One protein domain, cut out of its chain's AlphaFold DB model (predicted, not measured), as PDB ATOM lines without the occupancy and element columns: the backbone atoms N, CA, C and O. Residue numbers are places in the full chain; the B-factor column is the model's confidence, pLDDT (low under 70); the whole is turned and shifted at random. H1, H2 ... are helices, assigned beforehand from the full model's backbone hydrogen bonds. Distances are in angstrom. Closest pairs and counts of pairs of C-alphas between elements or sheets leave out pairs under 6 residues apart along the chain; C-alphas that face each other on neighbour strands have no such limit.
ATOM      1  N   ALA A   2      11.552  19.179 -13.020       64.50
ATOM      2  CA  ALA A   2      12.813  18.435 -12.870       64.50
ATOM      3  C   ALA A   2      13.185  18.144 -11.404       64.50
ATOM      4  O   ALA A   2      13.665  17.062 -11.092       64.50
ATOM      5  N   GLN A   3      12.891  19.082 -10.502       68.00
ATOM      6  CA  GLN A   3      13.144  18.924  -9.071       68.00
ATOM      7  C   GLN A   3      12.287  17.813  -8.438       68.00
ATOM      8  O   GLN A   3      12.826  16.930  -7.786       68.00
ATOM      9  N   ALA A   4      10.978  17.785  -8.721       65.56
ATOM     10  CA  ALA A   4      10.080  16.729  -8.242       65.56
ATOM     11  C   ALA A   4      10.455  15.344  -8.804       65.56
ATOM     12  O   ALA A   4      10.385  14.344  -8.101       65.56
ATOM     13  N   ALA A   5      10.885  15.278 -10.068       66.69
ATOM     14  CA  ALA A   5      11.370  14.033 -10.658       66.69
ATOM     15  C   ALA A   5      12.665  13.538  -9.985       66.69
ATOM     16  O   ALA A   5      12.794  12.343  -9.749       66.69
ATOM     17  N   GLY A   6      13.589  14.446  -9.647       69.38
ATOM     18  CA  GLY A   6      14.820  14.113  -8.923       69.38
ATOM     19  C   GLY A   6      14.550  13.577  -7.518       69.38
ATOM     20  O   GLY A   6      15.043  12.514  -7.166       69.38
ATOM     21  N   GLU A   7      13.688  14.247  -6.752       67.88
ATOM     22  CA  GLU A   7      13.367  13.824  -5.381       67.88
ATOM     23  C   GLU A   7      12.679  12.449  -5.326       67.88
ATOM     24  O   GLU A   7      12.921  11.680  -4.401       67.88
ATOM     25  N   VAL A   8      11.856  12.096  -6.323       68.19
ATOM     26  CA  VAL A   8      11.197  10.776  -6.398       68.19
ATOM     27  C   VAL A   8      12.186   9.643  -6.694       68.19
ATOM     28  O   VAL A   8      11.973   8.526  -6.228       68.19
ATOM     29  N   VAL A   9      13.256   9.903  -7.452       68.94
ATOM     30  CA  VAL A   9      14.278   8.890  -7.785       68.94
ATOM     31  C   VAL A   9      15.097   8.489  -6.558       68.94
ATOM     32  O   VAL A   9      15.493   7.331  -6.446       68.94
ATOM     33  N   ASP A  10      15.286   9.413  -5.620       71.81
ATOM     34  CA  ASP A  10      16.069   9.180  -4.403       71.81
ATOM     35  C   ASP A  10      15.235   8.603  -3.243       71.81
ATOM     36  O   ASP A  10      15.773   8.311  -2.171       71.81
ATOM     37  N   LEU A  11      13.923   8.411  -3.430       69.38
ATOM     38  CA  LEU A  11      13.064   7.828  -2.401       69.38
ATOM     39  C   LEU A  11      13.344   6.319  -2.257       69.38
ATOM     40  O   LEU A  11      13.236   5.574  -3.236       69.38
ATOM     41  N   PRO A  12      13.638   5.820  -1.041       61.56
ATOM     42  CA  PRO A  12      13.767   4.391  -0.794       61.56
ATOM     43  C   PRO A  12      12.378   3.743  -0.830       61.56
ATOM     44  O   PRO A  12      11.694   3.614   0.180       61.56
ATOM     45  N   LEU A  13      11.939   3.346  -2.025       66.56
ATOM     46  CA  LEU A  13      10.645   2.686  -2.240       66.56
ATOM     47  C   LEU A  13      10.646   1.209  -1.807       66.56
ATOM     48  O   LEU A  13       9.622   0.536  -1.909       66.56
ATOM     49  N   ASP A  14      11.791   0.682  -1.363       65.81
ATOM     50  CA  ASP A  14      11.979  -0.723  -1.000       65.81
ATOM     51  C   ASP A  14      11.705  -1.023   0.485       65.81
ATOM     52  O   ASP A  14      11.622  -2.199   0.853       65.81
ATOM     53  N   ARG A  15      11.559  -0.003   1.350       60.19
ATOM     54  CA  ARG A  15      11.292  -0.168   2.792       60.19
ATOM     55  C   ARG A  15      10.482   0.995   3.385       60.19
ATOM     56  O   ARG A  15      10.814   2.150   3.160       60.19
ATOM     57  N   GLY A  16       9.520   0.686   4.261       59.53
ATOM     58  CA  GLY A  16       8.849   1.664   5.138       59.53
ATOM     59  C   GLY A  16       7.392   1.978   4.777       59.53
ATOM     60  O   GLY A  16       6.800   1.336   3.911       59.53
ATOM     61  N   GLU A  17       6.790   2.937   5.493       59.38
ATOM     62  CA  GLU A  17       5.477   3.485   5.132       59.38
ATOM     63  C   GLU A  17       5.572   4.207   3.789       59.38
ATOM     64  O   GLU A  17       6.423   5.069   3.573       59.38
ATOM     65  N   VAL A  18       4.680   3.831   2.878       61.88
ATOM     66  CA  VAL A  18       4.624   4.361   1.520       61.88
ATOM     67  C   VAL A  18       4.030   5.762   1.567       61.88
ATOM     68  O   VAL A  18       2.831   5.958   1.379       61.88
ATOM     69  N   ALA A  19       4.879   6.746   1.822       63.00
ATOM     70  CA  ALA A  19       4.572   8.137   1.562       63.00
ATOM     71  C   ALA A  19       5.394   8.581   0.352       63.00
ATOM     72  O   ALA A  19       6.622   8.561   0.381       63.00
ATOM     73  N   LEU A  20       4.714   8.996  -0.716       70.94
ATOM     74  CA  LEU A  20       5.310   9.801  -1.782       70.94
ATOM     75  C   LEU A  20       4.949  11.263  -1.488       70.94
ATOM     76  O   LEU A  20       3.911  11.717  -1.970       70.94
ATOM     77  N   PRO A  21       5.727  11.995  -0.669       69.31
ATOM     78  CA  PRO A  21       5.404  13.378  -0.306       69.31
ATOM     79  C   PRO A  21       5.622  14.356  -1.468       69.31
ATOM     80  O   PRO A  21       5.072  15.454  -1.469       69.31
ATOM     81  N   VAL A  22       6.408  13.958  -2.469       81.19
ATOM     82  CA  VAL A  22       6.791  14.811  -3.591       81.19
ATOM     83  C   VAL A  22       5.644  14.924  -4.591       81.19
ATOM     84  O   VAL A  22       5.039  13.924  -4.990       81.19
ATOM     85  N   ARG A  23       5.350  16.152  -5.020       84.81
ATOM     86  CA  ARG A  23       4.387  16.467  -6.082       84.81
ATOM     87  C   ARG A  23       4.938  17.570  -6.972       84.81
ATOM     88  O   ARG A  23       5.744  18.392  -6.539       84.81
ATOM     89  N   VAL A  24       4.483  17.600  -8.222       88.56
ATOM     90  CA  VAL A  24       4.708  18.752  -9.096       88.56
ATOM     91  C   VAL A  24       3.875  19.921  -8.549       88.56
ATOM     92  O   VAL A  24       2.658  19.759  -8.414       88.56
ATOM     93  N   PRO A  25       4.498  21.063  -8.202       86.31
ATOM     94  CA  PRO A  25       3.806  22.199  -7.598       86.31
ATOM     95  C   PRO A  25       2.848  22.874  -8.590       86.31
ATOM     96  O   PRO A  25       3.067  22.827  -9.798       86.31
ATOM     97  N   GLU A  26       1.804  23.540  -8.082       83.38
ATOM     98  CA  GLU A  26       0.718  24.127  -8.892       83.38
ATOM     99  C   GLU A  26       1.153  25.009 -10.081       83.38
ATOM    100  O   GLU A  26       0.545  24.873 -11.145       83.38
ATOM    101  N   PRO A  27       2.201  25.857  -9.987       82.88
ATOM    102  CA  PRO A  27       2.661  26.654 -11.129       82.88
ATOM    103  C   PRO A  27       3.091  25.794 -12.327       82.88
ATOM    104  O   PRO A  27       2.880  26.177 -13.477       82.88
ATOM    105  N   ASP A  28       3.631  24.605 -12.046       84.25
ATOM    106  CA  ASP A  28       4.089  23.609 -13.018       84.25
ATOM    107  C   ASP A  28       3.010  22.553 -13.335       84.25
ATOM    108  O   ASP A  28       3.267  21.625 -14.100       84.25
ATOM    109  N   ALA A  29       1.815  22.667 -12.746       86.81
ATOM    110  CA  ALA A  29       0.673  21.765 -12.921       86.81
ATOM    111  C   ALA A  29      -0.586  22.523 -13.392       86.81
ATOM    112  O   ALA A  29      -1.716  22.177 -13.052       86.81
ATOM    113  N   ASN A  30      -0.390  23.585 -14.178       89.31
ATOM    114  CA  ASN A  30      -1.467  24.405 -14.721       89.31
ATOM    115  C   ASN A  30      -2.222  23.685 -15.871       89.31
ATOM    116  O   ASN A  30      -1.629  23.411 -16.914       89.31
ATOM    117  N   PRO A  31      -3.540  23.434 -15.765       88.88
ATOM    118  CA  PRO A  31      -4.300  22.735 -16.808       88.88
ATOM    119  C   PRO A  31      -4.372  23.489 -18.148       88.88
ATOM    120  O   PRO A  31      -4.644  22.878 -19.185       88.88
ATOM    121  N   TYR A  32      -4.116  24.799 -18.144       90.62
ATOM    122  CA  TYR A  32      -4.189  25.666 -19.320       90.62
ATOM    123  C   TYR A  32      -2.865  25.782 -20.093       90.62
ATOM    124  O   TYR A  32      -2.806  26.515 -21.078       90.62
ATOM    125  N   THR A  33      -1.802  25.080 -19.679       91.81
ATOM    126  CA  THR A  33      -0.520  25.041 -20.403       91.81
ATOM    127  C   THR A  33      -0.113  23.603 -20.717       91.81
ATOM    128  O   THR A  33      -0.397  22.691 -19.945       91.81
ATOM    129  N   GLU A  34       0.583  23.372 -21.836       89.50
ATOM    130  CA  GLU A  34       1.072  22.027 -22.199       89.50
ATOM    131  C   GLU A  34       2.009  21.453 -21.126       89.50
ATOM    132  O   GLU A  34       1.883  20.297 -20.717       89.50
ATOM    133  N   VAL A  35       2.910  22.293 -20.606       89.00
ATOM    134  CA  VAL A  35       3.828  21.925 -19.518       89.00
ATOM    135  C   VAL A  35       3.052  21.580 -18.246       89.00
ATOM    136  O   VAL A  35       3.376  20.602 -17.577       89.00
ATOM    137  N   GLY A  36       1.994  22.325 -17.929       88.69
ATOM    138  CA  GLY A  36       1.182  22.063 -16.749       88.69
ATOM    139  C   GLY A  36       0.302  20.817 -16.866       88.69
ATOM    140  O   GLY A  36       0.150  20.077 -15.894       88.69
ATOM    141  N   GLN A  37      -0.187  20.489 -18.065       88.94
ATOM    142  CA  GLN A  37      -0.866  19.215 -18.328       88.94
ATOM    143  C   GLN A  37       0.065  18.013 -18.137       88.94
ATOM    144  O   GLN A  37      -0.353  16.998 -17.570       88.94
ATOM    145  N   LEU A  38       1.338  18.132 -18.535       91.19
ATOM    146  CA  LEU A  38       2.352  17.128 -18.212       91.19
ATOM    147  C   LEU A  38       2.541  17.017 -16.690       91.19
ATOM    148  O   LEU A  38       2.647  15.907 -16.174       91.19
ATOM    149  N   GLY A  39       2.515  18.133 -15.955       90.38
ATOM    150  CA  GLY A  39       2.668  18.142 -14.495       90.38
ATOM    151  C   GLY A  39       1.529  17.408 -13.795       90.38
ATOM    152  O   GLY A  39       1.752  16.583 -12.910       90.38
ATOM    153  N   LEU A  40       0.303  17.616 -14.278       90.88
ATOM    154  CA  LEU A  40      -0.882  16.876 -13.845       90.88
ATOM    155  C   LEU A  40      -0.808  15.382 -14.195       90.88
ATOM    156  O   LEU A  40      -1.279  14.543 -13.427       90.88
ATOM    157  N   ALA A  41      -0.241  15.020 -15.349       90.81
ATOM    158  CA  ALA A  41      -0.019  13.620 -15.712       90.81
ATOM    159  C   ALA A  41       1.009  12.945 -14.784       90.81
ATOM    160  O   ALA A  41       0.772  11.824 -14.335       90.81
ATOM    161  N   VAL A  42       2.092  13.645 -14.431       89.38
ATOM    162  CA  VAL A  42       3.086  13.171 -13.454       89.38
ATOM    163  C   VAL A  42       2.452  12.989 -12.077       89.38
ATOM    164  O   VAL A  42       2.619  11.930 -11.482       89.38
ATOM    165  N   ASN A  43       1.664  13.951 -11.591       90.94
ATOM    166  CA  ASN A  43       0.967  13.812 -10.306       90.94
ATOM    167  C   ASN A  43       0.026  12.595 -10.296       90.94
ATOM    168  O   ASN A  43       0.078  11.800  -9.359       90.94
ATOM    169  N   ARG A  44      -0.739  12.365 -11.373       91.56
ATOM    170  CA  ARG A  44      -1.562  11.149 -11.511       91.56
ATOM    171  C   ARG A  44      -0.727   9.870 -11.491       91.56
ATOM    172  O   ARG A  44      -1.142   8.893 -10.873       91.56
ATOM    173  N   MET A  45       0.429   9.850 -12.154       89.81
ATOM    174  CA  MET A  45       1.348   8.710 -12.105       89.81
ATOM    175  C   MET A  45       1.864   8.471 -10.678       89.81
ATOM    176  O   MET A  45       1.877   7.329 -10.227       89.81
ATOM    177  N   LEU A  46       2.222   9.530  -9.944       89.12
ATOM    178  CA  LEU A  46       2.653   9.442  -8.544       89.12
ATOM    179  C   LEU A  46       1.546   8.897  -7.633       89.12
ATOM    180  O   LEU A  46       1.835   8.077  -6.765       89.12
ATOM    181  N   ASP A  47       0.287   9.275  -7.861       89.00
ATOM    182  CA  ASP A  47      -0.853   8.725  -7.117       89.00
ATOM    183  C   ASP A  47      -1.046   7.222  -7.388       89.00
ATOM    184  O   ASP A  47      -1.276   6.448  -6.458       89.00
ATOM    185  N   HIS A  48      -0.883   6.778  -8.641       89.00
ATOM    186  CA  HIS A  48      -0.939   5.351  -8.982       89.00
ATOM    187  C   HIS A  48       0.210   4.564  -8.339       89.00
ATOM    188  O   HIS A  48      -0.018   3.472  -7.818       89.00
ATOM    189  N   ILE A  49       1.430   5.111  -8.345       87.38
ATOM    190  CA  ILE A  49       2.590   4.479  -7.699       87.38
ATOM    191  C   ILE A  49       2.365   4.396  -6.186       87.38
ATOM    192  O   ILE A  49       2.583   3.331  -5.609       87.38
ATOM    193  N   ALA A  50       1.876   5.468  -5.552       85.38
ATOM    194  CA  ALA A  50       1.552   5.476  -4.126       85.38
ATOM    195  C   ALA A  50       0.544   4.369  -3.795       85.38
ATOM    196  O   ALA A  50       0.806   3.533  -2.936       85.38
ATOM    197  N   ALA A  51      -0.567   4.302  -4.533       86.25
ATOM    198  CA  ALA A  51      -1.597   3.290  -4.325       86.25
ATOM    199  C   ALA A  51      -1.069   1.856  -4.524       86.25
ATOM    200  O   ALA A  51      -1.373   0.964  -3.725       86.25
ATOM    201  N   ALA A  52      -0.257   1.626  -5.561       85.62
ATOM    202  CA  ALA A  52       0.336   0.321  -5.842       85.62
ATOM    203  C   ALA A  52       1.296  -0.121  -4.727       85.62
ATOM    204  O   ALA A  52       1.224  -1.258  -4.255       85.62
ATOM    205  N   LEU A  53       2.160   0.784  -4.267       85.50
ATOM    206  CA  LEU A  53       3.091   0.522  -3.176       85.50
ATOM    207  C   LEU A  53       2.353   0.302  -1.846       85.50
ATOM    208  O   LEU A  53       2.669  -0.654  -1.142       85.50
ATOM    209  N   SER A  54       1.335   1.105  -1.513       84.75
ATOM    210  CA  SER A  54       0.524   0.901  -0.302       84.75
ATOM    211  C   SER A  54      -0.188  -0.453  -0.323       84.75
ATOM    212  O   SER A  54      -0.192  -1.169   0.678       84.75
ATOM    213  N   THR A  55      -0.738  -0.843  -1.477       84.25
ATOM    214  CA  THR A  55      -1.363  -2.162  -1.665       84.25
ATOM    215  C   THR A  55      -0.347  -3.281  -1.457       84.25
ATOM    216  O   THR A  55      -0.618  -4.235  -0.727       84.25
ATOM    217  N   ARG A  56       0.850  -3.148  -2.038       83.25
ATOM    218  CA  ARG A  56       1.945  -4.107  -1.858       83.25
ATOM    219  C   ARG A  56       2.367  -4.221  -0.393       83.25
ATOM    220  O   ARG A  56       2.455  -5.335   0.112       83.25
ATOM    221  N   GLN A  57       2.584  -3.101   0.294       84.62
ATOM    222  CA  GLN A  57       3.002  -3.076   1.696       84.62
ATOM    223  C   GLN A  57       1.952  -3.715   2.614       84.62
ATOM    224  O   GLN A  57       2.296  -4.474   3.524       84.62
ATOM    225  N   ALA A  58       0.667  -3.457   2.360       83.62
ATOM    226  CA  ALA A  58      -0.421  -4.107   3.081       83.62
ATOM    227  C   ALA A  58      -0.403  -5.630   2.872       83.62
ATOM    228  O   ALA A  58      -0.502  -6.379   3.844       83.62
ATOM    229  N   SER A  59      -0.216  -6.098   1.633       82.94
ATOM    230  CA  SER A  59      -0.086  -7.528   1.331       82.94
ATOM    231  C   SER A  59       1.147  -8.155   1.990       82.94
ATOM    232  O   SER A  59       1.032  -9.203   2.615       82.94
ATOM    233  N   GLU A  60       2.312  -7.505   1.929       84.25
ATOM    234  CA  GLU A  60       3.527  -7.992   2.595       84.25
ATOM    235  C   GLU A  60       3.346  -8.082   4.116       84.25
ATOM    236  O   GLU A  60       3.759  -9.064   4.735       84.25
ATOM    237  N   THR A  61       2.693  -7.089   4.723       85.06
ATOM    238  CA  THR A  61       2.405  -7.082   6.165       85.06
ATOM    239  C   THR A  61       1.482  -8.236   6.548       85.06
ATOM    240  O   THR A  61       1.767  -8.945   7.513       85.06
ATOM    241  N   ARG A  62       0.423  -8.486   5.764       82.25
ATOM    242  CA  ARG A  62      -0.478  -9.632   5.977       82.25
ATOM    243  C   ARG A  62       0.261 -10.961   5.877       82.25
ATOM    244  O   ARG A  62       0.103 -11.792   6.762       82.25
ATOM    245  N   VAL A  63       1.116 -11.139   4.866       82.06
ATOM    246  CA  VAL A  63       1.924 -12.362   4.712       82.06
ATOM    247  C   VAL A  63       2.847 -12.570   5.914       82.06
ATOM    248  O   VAL A  63       2.936 -13.681   6.430       82.06
ATOM    249  N   ARG A  64       3.518 -11.518   6.399       84.12
ATOM    250  CA  ARG A  64       4.388 -11.619   7.585       84.12
ATOM    251  C   ARG A  64       3.604 -12.004   8.835       84.12
ATOM    252  O   ARG A  64       4.048 -12.889   9.563       84.12
ATOM    253  N   GLN A  65       2.456 -11.366   9.060       85.56
ATOM    254  CA  GLN A  65       1.574 -11.679  10.184       85.56
ATOM    255  C   GLN A  65       1.100 -13.134  10.111       85.56
ATOM    256  O   GLN A  65       1.261 -13.884  11.064       85.56
ATOM    257  N   PHE A  66       0.632 -13.563   8.941       82.88
ATOM    258  CA  PHE A  66       0.191 -14.929   8.688       82.88
ATOM    259  C   PHE A  66       1.283 -15.972   8.967       82.88
ATOM    260  O   PHE A  66       1.032 -16.969   9.638       82.88
ATOM    261  N   VAL A  67       2.516 -15.743   8.496       84.69
ATOM    262  CA  VAL A  67       3.649 -16.643   8.770       84.69
ATOM    263  C   VAL A  67       3.968 -16.695  10.264       84.69
ATOM    264  O   VAL A  67       4.291 -17.769  10.781       84.69
ATOM    265  N   ALA A  68       3.882 -15.562  10.966       87.88
ATOM    266  CA  ALA A  68       4.082 -15.518  12.409       87.88
ATOM    267  C   ALA A  68       3.004 -16.335  13.138       87.88
ATOM    268  O   ALA A  68       3.350 -17.226  13.916       87.88
ATOM    269  N   ASP A  69       1.729 -16.104  12.826       86.88
ATOM    270  CA  ASP A  69       0.590 -16.792  13.442       86.88
ATOM    271  C   ASP A  69       0.656 -18.306  13.182       86.88
ATOM    272  O   ASP A  69       0.587 -19.105  14.116       86.88
ATOM    273  N   ALA A  70       0.931 -18.714  11.939       86.12
ATOM    274  CA  ALA A  70       1.155 -20.111  11.569       86.12
ATOM    275  C   ALA A  70       2.300 -20.752  12.366       86.12
ATOM    276  O   ALA A  70       2.179 -21.866  12.879       86.12
ATOM    277  N   SER A  71       3.424 -20.042  12.496       90.38
ATOM    278  CA  SER A  71       4.584 -20.528  13.248       90.38
ATOM    279  C   SER A  71       4.260 -20.711  14.731       90.38
ATOM    280  O   SER A  71       4.741 -21.661  15.354       90.38
ATOM    281  N   HIS A  72       3.456 -19.818  15.308       92.94
ATOM    282  CA  HIS A  72       2.995 -19.932  16.687       92.94
ATOM    283  C   HIS A  72       2.038 -21.116  16.868       92.94
ATOM    284  O   HIS A  72       2.262 -21.937  17.761       92.94
ATOM    285  N   GLU A  73       1.052 -21.265  15.986       90.44
ATOM    286  CA  GLU A  73       0.068 -22.350  16.056       90.44
ATOM    287  C   GLU A  73       0.669 -23.740  15.817       90.44
ATOM    288  O   GLU A  73       0.187 -24.709  16.401       90.44
ATOM    289  N   LEU A  74       1.745 -23.850  15.026       93.12
ATOM    290  CA  LEU A  74       2.473 -25.106  14.798       93.12
ATOM    291  C   LEU A  74       3.441 -25.469  15.934       93.12
ATOM    292  O   LEU A  74       3.692 -26.651  16.177       93.12
ATOM    293  N   ARG A  75       3.994 -24.490  16.659       93.12
ATOM    294  CA  ARG A  75       4.924 -24.757  17.774       93.12
ATOM    295  C   ARG A  75       4.266 -25.523  18.916       93.12
ATOM    296  O   ARG A  75       4.898 -26.405  19.491       93.12
ATOM    297  N   THR A  76       3.019 -25.195  19.237       91.88
ATOM    298  CA  THR A  76       2.259 -25.828  20.322       91.88
ATOM    299  C   THR A  76       2.061 -27.341  20.124       91.88
ATOM    300  O   THR A  76       2.504 -28.095  20.994       91.88
ATOM    301  N   PRO A  77       1.485 -27.830  19.006       90.25
ATOM    302  CA  PRO A  77       1.324 -29.264  18.768       90.25
ATOM    303  C   PRO A  77       2.676 -29.978  18.648       90.25
ATOM    304  O   PRO A  77       2.834 -31.074  19.177       90.25
ATOM    305  N   LEU A  78       3.702 -29.344  18.063       94.94
ATOM    306  CA  LEU A  78       5.059 -29.908  18.034       94.94
ATOM    307  C   LEU A  78       5.647 -30.110  19.440       94.94
ATOM    308  O   LEU A  78       6.256 -31.148  19.714       94.94
ATOM    309  N   ALA A  79       5.460 -29.143  20.342       92.75
ATOM    310  CA  ALA A  79       5.886 -29.268  21.732       92.75
ATOM    311  C   ALA A  79       5.128 -30.393  22.456       92.75
ATOM    312  O   ALA A  79       5.741 -31.164  23.196       92.75
ATOM    313  N   ALA A  80       3.824 -30.532  22.200       89.81
ATOM    314  CA  ALA A  80       3.006 -31.610  22.748       89.81
ATOM    315  C   ALA A  80       3.450 -32.993  22.240       89.81
ATOM    316  O   ALA A  80       3.676 -33.890  23.051       89.81
ATOM    317  N   ILE A  81       3.668 -33.159  20.928       93.00
ATOM    318  CA  ILE A  81       4.191 -34.402  20.328       93.00
ATOM    319  C   ILE A  81       5.518 -34.792  20.978       93.00
ATOM    320  O   ILE A  81       5.711 -35.943  21.379       93.00
ATOM    321  N   ARG A  82       6.431 -33.829  21.133       94.69
ATOM    322  CA  ARG A  82       7.703 -34.064  21.817       94.69
ATOM    323  C   ARG A  82       7.491 -34.513  23.268       94.69
ATOM    324  O   ARG A  82       8.082 -35.502  23.687       94.69
ATOM    325  N   GLY A  83       6.614 -33.846  24.016       95.00
ATOM    326  CA  GLY A  83       6.298 -34.225  25.395       95.00
ATOM    327  C   GLY A  83       5.728 -35.642  25.514       95.00
ATOM    328  O   GLY A  83       6.182 -36.422  26.350       95.00
ATOM    329  N   TYR A  84       4.778 -36.015  24.652       90.69
ATOM    330  CA  TYR A  84       4.166 -37.347  24.669       90.69
ATOM    331  C   TYR A  84       5.117 -38.448  24.201       90.69
ATOM    332  O   TYR A  84       5.106 -39.538  24.768       90.69
ATOM    333  N   THR A  85       5.978 -38.179  23.218       93.75
ATOM    334  CA  THR A  85       7.006 -39.144  22.794       93.75
ATOM    335  C   THR A  85       8.061 -39.369  23.880       93.75
ATOM    336  O   THR A  85       8.439 -40.516  24.120       93.75
ATOM    337  N   GLU A  86       8.487 -38.321  24.594       94.88
ATOM    338  CA  GLU A  86       9.368 -38.439  25.766       94.88
ATOM    339  C   GLU A  86       8.688 -39.207  26.916       94.88
ATOM    340  O   GLU A  86       9.310 -40.070  27.541       94.88
ATOM    341  N   LEU A  87       7.402 -38.948  27.176       91.44
ATOM    342  CA  LEU A  87       6.622 -39.652  28.196       91.44
ATOM    343  C   LEU A  87       6.454 -41.144  27.863       91.44
ATOM    344  O   LEU A  87       6.716 -41.994  28.713       91.44
ATOM    345  N   ALA A  88       6.103 -41.471  26.618       92.00
ATOM    346  CA  ALA A  88       5.956 -42.848  26.150       92.00
ATOM    347  C   ALA A  88       7.251 -43.659  26.314       92.00
ATOM    348  O   ALA A  88       7.209 -44.845  26.635       92.00
ATOM    349  N   GLN A  89       8.418 -43.032  26.121       92.50
ATOM    350  CA  GLN A  89       9.707 -43.691  26.352       92.50
ATOM    351  C   GLN A  89       9.932 -44.025  27.831       92.50
ATOM    352  O   GLN A  89      10.466 -45.091  28.132       92.50
ATOM    353  N   ARG A  90       9.500 -43.151  28.753       92.56
ATOM    354  CA  ARG A  90       9.643 -43.350  30.208       92.56
ATOM    355  C   ARG A  90       8.666 -44.370  30.786       92.56
ATOM    356  O   ARG A  90       8.977 -44.973  31.804       92.56
ATOM    357  N   MET A  91       7.501 -44.545  30.167       88.69
ATOM    358  CA  MET A  91       6.435 -45.412  30.686       88.69
ATOM    359  C   MET A  91       6.601 -46.889  30.308       88.69
ATOM    360  O   MET A  91       5.877 -47.731  30.824       88.69
ATOM    361  N   ARG A  92       7.569 -47.258  29.461       85.88
ATOM    362  CA  ARG A  92       7.803 -48.673  29.123       85.88
ATOM    363  C   ARG A  92       8.172 -49.499  30.373       85.88
ATOM    364  O   ARG A  92       9.024 -49.055  31.140       85.88
ATOM    365  N   PRO A  93       7.612 -50.714  30.550       86.81
ATOM    366  CA  PRO A  93       6.825 -51.484  29.579       86.81
ATOM    367  C   PRO A  93       5.293 -51.316  29.670       86.81
ATOM    368  O   PRO A  93       4.594 -52.136  29.085       86.81
ATOM    369  N   ASP A  94       4.758 -50.303  30.359       93.50
ATOM    370  CA  ASP A  94       3.307 -50.062  30.450       93.50
ATOM    371  C   ASP A  94       2.708 -49.778  29.060       93.50
ATOM    372  O   ASP A  94       2.850 -48.690  28.492       93.50
ATOM    373  N   THR A  95       2.077 -50.796  28.477       91.56
ATOM    374  CA  THR A  95       1.542 -50.753  27.114       91.56
ATOM    375  C   THR A  95       0.347 -49.824  26.985       91.56
ATOM    376  O   THR A  95       0.199 -49.182  25.944       91.56
ATOM    377  N   ASP A  96      -0.470 -49.705  28.030       89.88
ATOM    378  CA  ASP A  96      -1.676 -48.878  28.012       89.88
ATOM    379  C   ASP A  96      -1.292 -47.399  28.062       89.88
ATOM    380  O   ASP A  96      -1.778 -46.589  27.267       89.88
ATOM    381  N   ALA A  97      -0.326 -47.053  28.917       87.12
ATOM    382  CA  ALA A  97       0.205 -45.701  28.997       87.12
ATOM    383  C   ALA A  97       0.942 -45.275  27.710       87.12
ATOM    384  O   ALA A  97       0.791 -44.141  27.244       87.12
ATOM    385  N   VAL A  98       1.690 -46.192  27.083       92.25
ATOM    386  CA  VAL A  98       2.316 -45.957  25.770       92.25
ATOM    387  C   VAL A  98       1.261 -45.765  24.679       92.25
ATOM    388  O   VAL A  98       1.386 -44.837  23.880       92.25
ATOM    389  N   SER A  99       0.219 -46.601  24.652       91.19
ATOM    390  CA  SER A  99      -0.883 -46.491  23.690       91.19
ATOM    391  C   SER A  99      -1.597 -45.143  23.813       91.19
ATOM    392  O   SER A  99      -1.793 -44.444  22.816       91.19
ATOM    393  N   HIS A 100      -1.879 -44.705  25.044       86.06
ATOM    394  CA  HIS A 100      -2.469 -43.393  25.299       86.06
ATOM    395  C   HIS A 100      -1.572 -42.252  24.797       86.06
ATOM    396  O   HIS A 100      -2.041 -41.362  24.087       86.06
ATOM    397  N   ALA A 101      -0.270 -42.286  25.093       88.38
ATOM    398  CA  ALA A 101       0.670 -41.278  24.607       88.38
ATOM    399  C   ALA A 101       0.757 -41.243  23.068       88.38
ATOM    400  O   ALA A 101       0.806 -40.160  22.486       88.38
ATOM    401  N   MET A 102       0.721 -42.399  22.394       91.69
ATOM    402  CA  MET A 102       0.685 -42.469  20.926       91.69
ATOM    403  C   MET A 102      -0.620 -41.913  20.344       91.69
ATOM    404  O   MET A 102      -0.578 -41.183  19.357       91.69
ATOM    405  N   SER A 103      -1.767 -42.177  20.979       90.38
ATOM    406  CA  SER A 103      -3.050 -41.573  20.589       90.38
ATOM    407  C   SER A 103      -2.997 -40.043  20.670       90.38
ATOM    408  O   SER A 103      -3.433 -39.361  19.744       90.38
ATOM    409  N   ARG A 104      -2.372 -39.485  21.715       92.19
ATOM    410  CA  ARG A 104      -2.177 -38.032  21.837       92.19
ATOM    411  C   ARG A 104      -1.282 -37.468  20.729       92.19
ATOM    412  O   ARG A 104      -1.607 -36.430  20.165       92.19
ATOM    413  N   VAL A 105      -0.190 -38.156  20.381       91.38
ATOM    414  CA  VAL A 105       0.678 -37.775  19.248       91.38
ATOM    415  C   VAL A 105      -0.099 -37.754  17.929       91.38
ATOM    416  O   VAL A 105       0.045 -36.810  17.147       91.38
ATOM    417  N   GLN A 106      -0.937 -38.764  17.692       92.12
ATOM    418  CA  GLN A 106      -1.787 -38.837  16.505       92.12
ATOM    419  C   GLN A 106      -2.754 -37.642  16.434       92.12
ATOM    420  O   GLN A 106      -2.796 -36.961  15.409       92.12
ATOM    421  N   SER A 107      -3.441 -37.309  17.533       88.88
ATOM    422  CA  SER A 107      -4.353 -36.155  17.577       88.88
ATOM    423  C   SER A 107      -3.657 -34.818  17.289       88.88
ATOM    424  O   SER A 107      -4.207 -33.971  16.584       88.88
ATOM    425  N   GLU A 108      -2.440 -34.609  17.799       93.31
ATOM    426  CA  GLU A 108      -1.677 -33.384  17.512       93.31
ATOM    427  C   GLU A 108      -1.220 -33.319  16.048       93.31
ATOM    428  O   GLU A 108      -1.229 -32.247  15.442       93.31
ATOM    429  N   THR A 109      -0.889 -34.464  15.450       92.69
ATOM    430  CA  THR A 109      -0.532 -34.555  14.026       92.69
ATOM    431  C   THR A 109      -1.732 -34.207  13.140       92.69
ATOM    432  O   THR A 109      -1.605 -33.409  12.216       92.69
ATOM    433  N   GLU A 110      -2.924 -34.712  13.465       90.25
ATOM    434  CA  GLU A 110      -4.173 -34.361  12.770       90.25
ATOM    435  C   GLU A 110      -4.537 -32.878  12.926       90.25
ATOM    436  O   GLU A 110      -5.029 -32.247  11.986       90.25
ATOM    437  N   ARG A 111      -4.277 -32.283  14.099       87.81
ATOM    438  CA  ARG A 111      -4.435 -30.834  14.305       87.81
ATOM    439  C   ARG A 111      -3.474 -30.041  13.416       87.81
ATOM    440  O   ARG A 111      -3.891 -29.046  12.830       87.81
ATOM    441  N   MET A 112      -2.222 -30.478  13.287       93.31
ATOM    442  CA  MET A 112      -1.246 -29.840  12.397       93.31
ATOM    443  C   MET A 112      -1.649 -29.941  10.924       93.31
ATOM    444  O   MET A 112      -1.513 -28.953  10.208       93.31
ATOM    445  N   THR A 113      -2.179 -31.084  10.479       90.00
ATOM    446  CA  THR A 113      -2.675 -31.249   9.103       90.00
ATOM    447  C   THR A 113      -3.769 -30.234   8.785       90.00
ATOM    448  O   THR A 113      -3.641 -29.499   7.809       90.00
ATOM    449  N   ARG A 114      -4.781 -30.109   9.656       87.44
ATOM    450  CA  ARG A 114      -5.864 -29.125   9.480       87.44
ATOM    451  C   ARG A 114      -5.354 -27.688   9.448       87.44
ATOM    452  O   ARG A 114      -5.745 -26.924   8.576       87.44
ATOM    453  N   LEU A 115      -4.426 -27.334  10.343       88.19
ATOM    454  CA  LEU A 115      -3.794 -26.011  10.317       88.19
ATOM    455  C   LEU A 115      -3.112 -25.748   8.969       88.19
ATOM    456  O   LEU A 115      -3.304 -24.691   8.386       88.19
ATOM    457  N   VAL A 116      -2.343 -26.700   8.439       89.69
ATOM    458  CA  VAL A 116      -1.684 -26.538   7.133       89.69
ATOM    459  C   VAL A 116      -2.700 -26.386   5.996       89.69
ATOM    460  O   VAL A 116      -2.495 -25.555   5.110       89.69
ATOM    461  N   GLU A 117      -3.797 -27.141   6.014       87.62
ATOM    462  CA  GLU A 117      -4.875 -27.027   5.024       87.62
ATOM    463  C   GLU A 117      -5.546 -25.648   5.058       87.62
ATOM    464  O   GLU A 117      -5.692 -25.014   4.008       87.62
ATOM    465  N   ASP A 118      -5.866 -25.145   6.251       84.81
ATOM    466  CA  ASP A 118      -6.440 -23.811   6.449       84.81
ATOM    467  C   ASP A 118      -5.487 -22.713   5.947       84.81
ATOM    468  O   ASP A 118      -5.899 -21.773   5.258       84.81
ATOM    469  N   LEU A 119      -4.185 -22.856   6.217       85.12
ATOM    470  CA  LEU A 119      -3.154 -21.937   5.730       85.12
ATOM    471  C   LEU A 119      -3.068 -21.946   4.190       85.12
ATOM    472  O   LEU A 119      -3.002 -20.887   3.561       85.12
ATOM    473  N   LEU A 120      -3.104 -23.123   3.555       84.00
ATOM    474  CA  LEU A 120      -3.096 -23.242   2.091       84.00
ATOM    475  C   LEU A 120      -4.364 -22.655   1.454       84.00
ATOM    476  O   LEU A 120      -4.289 -22.046   0.380       84.00
ATOM    477  N   LEU A 121      -5.517 -22.807   2.107       81.19
ATOM    478  CA  LEU A 121      -6.775 -22.207   1.672       81.19
ATOM    479  C   LEU A 121      -6.699 -20.675   1.701       81.19
ATOM    480  O   LEU A 121      -7.021 -20.032   0.700       81.19
ATOM    481  N   LEU A 122      -6.224 -20.096   2.807       78.81
ATOM    482  CA  LEU A 122      -6.052 -18.647   2.953       78.81
ATOM    483  C   LEU A 122      -5.078 -18.080   1.916       78.81
ATOM    484  O   LEU A 122      -5.411 -17.117   1.227       78.81
ATOM    485  N   ALA A 123      -3.928 -18.727   1.708       77.62
ATOM    486  CA  ALA A 123      -2.968 -18.316   0.683       77.62
ATOM    487  C   ALA A 123      -3.582 -18.326  -0.732       77.62
ATOM    488  O   ALA A 123      -3.279 -17.471  -1.570       77.62
ATOM    489  N   ARG A 124      -4.477 -19.281  -1.014       75.88
ATOM    490  CA  ARG A 124      -5.183 -19.353  -2.297       75.88
ATOM    491  C   ARG A 124      -6.215 -18.237  -2.450       75.88
ATOM    492  O   ARG A 124      -6.333 -17.704  -3.552       75.88
ATOM    493  N   LEU A 125      -6.909 -17.861  -1.376       72.44
ATOM    494  CA  LEU A 125      -7.838 -16.725  -1.360       72.44
ATOM    495  C   LEU A 125      -7.107 -15.386  -1.560       72.44
ATOM    496  O   LEU A 125      -7.539 -14.581  -2.384       72.44
ATOM    497  N   ASP A 126      -5.964 -15.186  -0.901       68.62
ATOM    498  CA  ASP A 126      -5.148 -13.968  -1.027       68.62
ATOM    499  C   ASP A 126      -4.518 -13.800  -2.418       68.62
ATOM    500  O   ASP A 126      -4.276 -12.680  -2.866       68.62
ATOM    501  N   SER A 127      -4.292 -14.898  -3.148       69.00
ATOM    502  CA  SER A 127      -3.723 -14.854  -4.504       69.00
ATOM    503  C   SER A 127      -4.622 -14.176  -5.552       69.00
ATOM    504  O   SER A 127      -4.213 -14.032  -6.705       69.00
ATOM    505  N   GLY A 128      -5.857 -13.796  -5.195       65.38
ATOM    506  CA  GLY A 128      -6.808 -13.139  -6.098       65.38
ATOM    507  C   GLY A 128      -7.280 -14.026  -7.254       65.38
ATOM    508  O   GLY A 128      -7.962 -13.550  -8.164       65.38
ATOM    509  N   ARG A 129      -6.930 -15.320  -7.242       65.25
ATOM    510  CA  ARG A 129      -7.425 -16.283  -8.225       65.25
ATOM    511  C   ARG A 129      -8.943 -16.404  -8.070       65.25
ATOM    512  O   ARG A 129      -9.414 -16.629  -6.954       65.25
TER     513      ARG A 129
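What this domain is: This is residues 2 to 129 of the 179 residues of the protein "Putative sensor histidine kinase TcrY" of Mycobacterium xenopi 3993 (UniProt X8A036). A long helical hairpin: H2 makes nearly the whole length of a rod, and H3 folds back side by side with its last part. Near the other end of H2 lie the short H1 and a looped stretch, residues 10 to 33. The 128 printed residues hold three named helices, H1, H2, H3 in order, and no named strand: all helix. It is extended, with a radius of gyration of the C-alphas of 27.6 A and spans of 91 by 28 by 14 A.

Where its parts are: H1, residues 2 to 9, begins at C-alpha 2 (12.813, 18.435, -12.870) and is 10.9 A long. H2, residues 34 to 91, measures 85.9 A. H3, residues 95 to 126, measures 46.8 A and ends at C-alpha 126 (-5.148, -13.968, -1.027).

How they stand to each other: H1 and H2 are near each other, with 5 pairs of C-alphas within 10 A. H2, with residues 70 to 91 alone, touches H3; their closest C-alphas, of Ala 88 and Val 98, are 4.8 A apart. This hairpin has a shallow tilt of 7 degrees, opposite ways. H1 and H3 are apart. Every O i to N i+4 pair is within hydrogen-bond range in H1 and H3, and 52 of 54 in H2.

The domain as a whole: The two farthest C-alphas, of Tyr 32 and Pro 93, are 92.0 A apart. The printed part has no cut. The link H1 to H2 is long, H2 to H3 tight. Mean pLDDT of the printed part is 84.0; residues 2 to 9, 11 to 19, 21 and 126 to 129 are under 70.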